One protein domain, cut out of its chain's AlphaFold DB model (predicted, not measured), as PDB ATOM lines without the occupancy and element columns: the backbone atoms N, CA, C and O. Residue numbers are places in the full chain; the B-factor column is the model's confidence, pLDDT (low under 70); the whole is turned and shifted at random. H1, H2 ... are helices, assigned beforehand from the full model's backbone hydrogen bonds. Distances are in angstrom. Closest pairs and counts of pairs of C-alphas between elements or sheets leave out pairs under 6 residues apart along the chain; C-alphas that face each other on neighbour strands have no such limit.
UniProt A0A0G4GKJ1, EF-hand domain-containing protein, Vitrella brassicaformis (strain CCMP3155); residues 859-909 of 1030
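What this domain is: This is residues 859 to 909 of the 1030 residues of the protein "EF-hand domain-containing protein" of Vitrella brassicaformis (strain CCMP3155) (UniProt A0A0G4GKJ1). One long helix, H1, makes the long axis; after its last residue, Lys 889, the backbone turns through the tiny H2 and folds back, and the short H3 packs on residues 884 to 888 of H1. Residues 859 to 876, of which 861 to 876 belong to H1, stick out as an arm. The printed part has 51 residues with three named helices, in the order H1, H2, H3, and no named strand: all helix. It is extended, with a radius of gyration of the C-alphas of 16.2 A and spans of 50 by 19 by 11 A.

How they stand to each other: Look first at H1, residues 861 to 889. H3, residues 898 to 906, touches it at residues 884 to 888 alone; the closest C-alphas, of Leu 888 and Val 901, are 6.8 A apart. Their lines stand at a steep tilt of 41 degrees, opposite ways. H2, residues 891 to 894, is close to H3 but not clearly touching: the closest C-alphas, of Pro 891 and Val 901, are 7.1 A apart. In H1 and H3 every O i to N i+4 pair is within hydrogen-bond range; H2 is too short for one.

Where its parts are: Find C-alpha 861 at (106.978, 251.054, 257.425); from there H1 runs 41.9 A to C-alpha 889. H3 runs 12.3 A to C-alpha 906 at (121.471, 247.746, 219.810).

The domain as a whole: The C-alphas of Val 859 and Ala 898, the two farthest apart, are 50.3 A apart. The printed part has no cut, and both links are tight. Confidence is under 70 at residues 859, 908 and 909.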
ATOM      1  N   VAL A 859     101.083 256.071 256.588       63.00
ATOM      2  CA  VAL A 859     102.304 255.557 255.959       63.00
ATOM      3  C   VAL A 859     102.812 254.413 256.841       63.00
ATOM      4  O   VAL A 859     103.213 254.637 257.987       63.00
ATOM      5  N   LEU A 860     102.716 253.181 256.350       72.25
ATOM      6  CA  LEU A 860     103.273 251.998 257.000       72.25
ATOM      7  C   LEU A 860     104.795 251.975 256.793       72.25
ATOM      8  O   LEU A 860     105.316 252.618 255.885       72.25
ATOM      9  N   GLY A 861     105.526 251.215 257.616       73.06
ATOM     10  CA  GLY A 861     106.978 251.054 257.425       73.06
ATOM     11  C   GLY A 861     107.313 250.533 256.022       73.06
ATOM     12  O   GLY A 861     108.194 251.069 255.356       73.06
ATOM     13  N   GLU A 862     106.507 249.585 255.532       77.88
ATOM     14  CA  GLU A 862     106.596 249.042 254.173       77.88
ATOM     15  C   GLU A 862     106.439 250.120 253.083       77.88
ATOM     16  O   GLU A 862     107.158 250.062 252.094       77.88
ATOM     17  N   ASP A 863     105.596 251.147 253.265       74.12
ATOM     18  CA  ASP A 863     105.452 252.238 252.281       74.12
ATOM     19  C   ASP A 863     106.715 253.115 252.197       74.12
ATOM     20  O   ASP A 863     107.040 253.651 251.133       74.12
ATOM     21  N   VAL A 864     107.427 253.288 253.319       77.25
ATOM     22  CA  VAL A 864     108.694 254.035 253.364       77.25
ATOM     23  C   VAL A 864     109.798 253.221 252.702       77.25
ATOM     24  O   VAL A 864     110.500 253.748 251.838       77.25
ATOM     25  N   ASP A 865     109.919 251.943 253.058       79.62
ATOM     26  CA  ASP A 865     110.961 251.059 252.538       79.62
ATOM     27  C   ASP A 865     110.752 250.739 251.048       79.62
ATOM     28  O   ASP A 865     111.687 250.895 250.265       79.62
ATOM     29  N   GLU A 866     109.529 250.426 250.598       80.88
ATOM     30  CA  GLU A 866     109.218 250.183 249.176       80.88
ATOM     31  C   GLU A 866     109.435 251.451 248.324       80.88
ATOM     32  O   GLU A 866     109.812 251.383 247.151       80.88
ATOM     33  N   ARG A 867     109.234 252.647 248.895       78.62
ATOM     34  CA  ARG A 867     109.534 253.915 248.208       78.62
ATOM     35  C   ARG A 867     111.027 254.244 248.219       78.62
ATOM     36  O   ARG A 867     111.530 254.740 247.214       78.62
ATOM     37  N   ALA A 868     111.740 253.944 249.302       81.69
ATOM     38  CA  ALA A 868     113.192 254.078 249.369       81.69
ATOM     39  C   ALA A 868     113.893 253.096 248.417       81.69
ATOM     40  O   ALA A 868     114.876 253.469 247.781       81.69
ATOM     41  N   ASP A 869     113.388 251.870 248.279       84.94
ATOM     42  CA  ASP A 869     113.907 250.881 247.333       84.94
ATOM     43  C   ASP A 869     113.570 251.240 245.883       84.94
ATOM     44  O   ASP A 869     114.485 251.224 245.061       84.94
ATOM     45  N   ARG A 870     112.354 251.720 245.572       84.25
ATOM     46  CA  ARG A 870     112.068 252.304 244.244       84.25
ATOM     47  C   ARG A 870     113.007 253.465 243.906       84.25
ATOM     48  O   ARG A 870     113.589 253.459 242.828       84.25
ATOM     49  N   PHE A 871     113.275 254.387 244.835       84.38
ATOM     50  CA  PHE A 871     114.281 255.437 244.612       84.38
ATOM     51  C   PHE A 871     115.702 254.883 244.397       84.38
ATOM     52  O   PHE A 871     116.455 255.434 243.593       84.38
ATOM     53  N   LYS A 872     116.092 253.787 245.068       86.81
ATOM     54  CA  LYS A 872     117.377 253.104 244.816       86.81
ATOM     55  C   LYS A 872     117.403 252.426 243.443       86.81
ATOM     56  O   LYS A 872     118.477 252.338 242.854       86.81
ATOM     57  N   GLU A 873     116.280 251.922 242.938       85.75
ATOM     58  CA  GLU A 873     116.179 251.320 241.602       85.75
ATOM     59  C   GLU A 873     116.181 252.384 240.499       85.75
ATOM     60  O   GLU A 873     117.071 252.349 239.650       85.75
ATOM     61  N   GLU A 874     115.336 253.414 240.595       86.25
ATOM     62  CA  GLU A 874     115.350 254.584 239.702       86.25
ATOM     63  C   GLU A 874     116.743 255.241 239.638       86.25
ATOM     64  O   GLU A 874     117.230 255.600 238.563       86.25
ATOM     65  N   ALA A 875     117.446 255.351 240.773       85.31
ATOM     66  CA  ALA A 875     118.813 255.871 240.815       85.31
ATOM     67  C   ALA A 875     119.832 254.955 240.109       85.31
ATOM     68  O   ALA A 875     120.726 255.461 239.422       85.31
ATOM     69  N   LYS A 876     119.706 253.622 240.230       85.88
ATOM     70  CA  LYS A 876     120.552 252.652 239.503       85.88
ATOM     71  C   LYS A 876     120.296 252.718 237.999       85.88
ATOM     72  O   LYS A 876     121.257 252.730 237.232       85.88
ATOM     73  N   GLU A 877     119.038 252.807 237.572       85.69
ATOM     74  CA  GLU A 877     118.660 252.942 236.161       85.69
ATOM     75  C   GLU A 877     119.173 254.262 235.573       85.69
ATOM     76  O   GLU A 877     119.877 254.268 234.560       85.69
ATOM     77  N   ALA A 878     118.939 255.385 236.261       84.50
ATOM     78  CA  ALA A 878     119.459 256.688 235.860       84.50
ATOM     79  C   ALA A 878     120.999 256.715 235.804       84.50
ATOM     80  O   ALA A 878     121.575 257.381 234.936       84.50
ATOM     81  N   TYR A 879     121.685 255.985 236.692       85.50
ATOM     82  CA  TYR A 879     123.138 255.818 236.642       85.50
ATOM     83  C   TYR A 879     123.586 254.932 235.472       85.50
ATOM     84  O   TYR A 879     124.521 255.303 234.763       85.50
ATOM     85  N   ALA A 880     122.899 253.821 235.194       83.31
ATOM     86  CA  ALA A 880     123.185 252.947 234.055       83.31
ATOM     87  C   ALA A 880     123.022 253.684 232.714       83.31
ATOM     88  O   ALA A 880     123.926 253.646 231.877       83.31
ATOM     89  N   VAL A 881     121.940 254.454 232.546       85.06
ATOM     90  CA  VAL A 881     121.703 255.300 231.362       85.06
ATOM     91  C   VAL A 881     122.781 256.384 231.222       85.06
ATOM     92  O   VAL A 881     123.239 256.657 230.109       85.06
ATOM     93  N   LYS A 882     123.250 256.980 232.330       87.12
ATOM     94  CA  LYS A 882     124.399 257.905 232.318       87.12
ATOM     95  C   LYS A 882     125.706 257.189 231.936       87.12
ATOM     96  O   LYS A 882     126.397 257.684 231.046       87.12
ATOM     97  N   ARG A 883     126.024 256.018 232.513       85.38
ATOM     98  CA  ARG A 883     127.216 255.199 232.180       85.38
ATOM     99  C   ARG A 883     127.199 254.834 230.687       85.38
ATOM    100  O   ARG A 883     128.173 255.118 229.997       85.38
ATOM    101  N   LYS A 884     126.070 254.353 230.146       85.88
ATOM    102  CA  LYS A 884     125.885 254.059 228.709       85.88
ATOM    103  C   LYS A 884     126.110 255.286 227.817       85.88
ATOM    104  O   LYS A 884     126.861 255.198 226.848       85.88
ATOM    105  N   LYS A 885     125.512 256.440 228.146       88.62
ATOM    106  CA  LYS A 885     125.702 257.693 227.385       88.62
ATOM    107  C   LYS A 885     127.160 258.175 227.405       88.62
ATOM    108  O   LYS A 885     127.632 258.669 226.386       88.62
ATOM    109  N   THR A 886     127.883 257.993 228.509       88.25
ATOM    110  CA  THR A 886     129.317 258.320 228.605       88.25
ATOM    111  C   THR A 886     130.181 257.364 227.776       88.25
ATOM    112  O   THR A 886     130.997 257.830 226.983       88.25
ATOM    113  N   LEU A 887     129.955 256.049 227.881       86.50
ATOM    114  CA  LEU A 887     130.671 255.024 227.104       86.50
ATOM    115  C   LEU A 887     130.488 255.206 225.586       86.50
ATOM    116  O   LEU A 887     131.446 255.089 224.827       86.50
ATOM    117  N   LEU A 888     129.274 255.549 225.140       87.94
ATOM    118  CA  LEU A 888     128.975 255.818 223.728       87.94
ATOM    119  C   LEU A 888     129.534 257.157 223.212       87.94
ATOM    120  O   LEU A 888     129.646 257.330 222.000       87.94
ATOM    121  N   LYS A 889     129.872 258.103 224.098       92.94
ATOM    122  CA  LYS A 889     130.395 259.427 223.722       92.94
ATOM    123  C   LYS A 889     131.892 259.408 223.398       92.94
ATOM    124  O   LYS A 889     132.331 260.205 222.574       92.94
ATOM    125  N   ASP A 890     132.658 258.527 224.040       90.31
ATOM    126  CA  ASP A 890     134.113 258.412 223.865       90.31
ATOM    127  C   ASP A 890     134.577 256.940 223.972       90.31
ATOM    128  O   ASP A 890     135.289 256.566 224.906       90.31
ATOM    129  N   PRO A 891     134.145 256.052 223.052       86.94
ATOM    130  CA  PRO A 891     134.377 254.612 223.185       86.94
ATOM    131  C   PRO A 891     135.860 254.228 223.122       86.94
ATOM    132  O   PRO A 891     136.274 253.267 223.768       86.94
ATOM    133  N   ALA A 892     136.676 255.006 222.400       85.38
ATOM    134  CA  ALA A 892     138.116 254.788 222.296       85.38
ATOM    135  C   ALA A 892     138.829 254.945 223.651       85.38
ATOM    136  O   ALA A 892     139.755 254.192 223.943       85.38
ATOM    137  N   ARG A 893     138.371 255.875 224.502       87.38
ATOM    138  CA  ARG A 893     138.909 256.077 225.853       87.38
ATOM    139  C   ARG A 893     138.617 254.914 226.803       87.38
ATOM    140  O   ARG A 893     139.392 254.690 227.726       87.38
ATOM    141  N   TYR A 894     137.539 254.170 226.563       83.38
ATOM    142  CA  TYR A 894     137.147 252.990 227.341       83.38
ATOM    143  C   TYR A 894     137.545 251.661 226.672       83.38
ATOM    144  O   TYR A 894     137.076 250.606 227.083       83.38
ATOM    145  N   GLY A 895     138.386 251.698 225.630       87.31
ATOM    146  CA  GLY A 895     138.883 250.502 224.936       87.31
ATOM    147  C   GLY A 895     137.836 249.722 224.128       87.31
ATOM    148  O   GLY A 895     138.156 248.653 223.613       87.31
ATOM    149  N   LEU A 896     136.611 250.241 223.992       86.69
ATOM    150  CA  LEU A 896     135.488 249.541 223.367       86.69
ATOM    151  C   LEU A 896     135.727 249.322 221.868       86.69
ATOM    152  O   LEU A 896     135.932 250.269 221.102       86.69
ATOM    153  N   THR A 897     135.637 248.068 221.429       89.31
ATOM    154  CA  THR A 897     135.719 247.709 220.011       89.31
ATOM    155  C   THR A 897     134.458 248.130 219.252       89.31
ATOM    156  O   THR A 897     133.385 248.319 219.828       89.31
ATOM    157  N   ALA A 898     134.551 248.251 217.923       85.38
ATOM    158  CA  ALA A 898     133.416 248.658 217.086       85.38
ATOM    159  C   ALA A 898     132.188 247.732 217.234       85.38
ATOM    160  O   ALA A 898     131.052 248.211 217.226       85.38
ATOM    161  N   ASP A 899     132.408 246.431 217.437       86.19
ATOM    162  CA  ASP A 899     131.342 245.447 217.660       86.19
ATOM    163  C   ASP A 899     130.669 245.627 219.032       86.19
ATOM    164  O   ASP A 899     129.464 245.415 219.167       86.19
ATOM    165  N   GLU A 900     131.414 246.049 220.056       85.06
ATOM    166  CA  GLU A 900     130.876 246.349 221.389       85.06
ATOM    167  C   GLU A 900     130.110 247.669 221.404       85.06
ATOM    168  O   GLU A 900     129.022 247.727 221.972       85.06
ATOM    169  N   VAL A 901     130.594 248.696 220.697       85.50
ATOM    170  CA  VAL A 901     129.834 249.935 220.462       85.50
ATOM    171  C   VAL A 901     128.533 249.635 219.714       85.50
ATOM    172  O   VAL A 901     127.479 250.144 220.095       85.50
ATOM    173  N   SER A 902     128.562 248.759 218.703       84.12
ATOM    174  CA  SER A 902     127.350 248.357 217.980       84.12
ATOM    175  C   SER A 902     126.366 247.591 218.876       84.12
ATOM    176  O   SER A 902     125.170 247.876 218.848       84.12
ATOM    177  N   LYS A 903     126.846 246.690 219.748       83.81
ATOM    178  CA  LYS A 903     126.009 246.026 220.770       83.81
ATOM    179  C   LYS A 903     125.428 247.021 221.780       83.81
ATOM    180  O   LYS A 903     124.242 246.947 222.080       83.81
ATOM    181  N   LEU A 904     126.222 247.980 222.263       82.69
ATOM    182  CA  LEU A 904     125.772 249.045 223.170       82.69
ATOM    183  C   LEU A 904     124.705 249.950 222.533       82.69
ATOM    184  O   LEU A 904     123.839 250.448 223.244       82.69
ATOM    185  N   GLN A 905     124.731 250.139 221.211       85.06
ATOM    186  CA  GLN A 905     123.688 250.860 220.470       85.06
ATOM    187  C   GLN A 905     122.443 250.004 220.170       85.06
ATOM    188  O   GLN A 905     121.364 250.563 220.001       85.06
ATOM    189  N   GLN A 906     122.575 248.674 220.102       84.12
ATOM    190  CA  GLN A 906     121.471 247.746 219.810       84.12
ATOM    191  C   GLN A 906     120.742 247.223 221.059       84.12
ATOM    192  O   GLN A 906     119.608 246.762 220.943       84.12
ATOM    193  N   MET A 907     121.347 247.303 222.250       76.25
ATOM    194  CA  MET A 907     120.627 247.092 223.511       76.25
ATOM    195  C   MET A 907     119.634 248.239 223.734       76.25
ATOM    196  O   MET A 907     120.044 249.398 223.842       76.25
ATOM    197  N   GLY A 908     118.345 247.894 223.768       69.75
ATOM    198  CA  GLY A 908     117.235 248.803 224.049       69.75
ATOM    199  C   GLY A 908     116.825 248.813 225.523       69.75
ATOM    200  O   GLY A 908     117.177 247.912 226.285       69.75
ATOM    201  N   GLU A 909     116.030 249.819 225.884       64.12
ATOM    202  CA  GLU A 909     115.922 250.382 227.242       64.12
ATOM    203  C   GLU A 909     115.455 249.416 228.352       64.12
ATOM    204  O   GLU A 909     115.712 249.682 229.521       64.12
TER     205      GLU A 909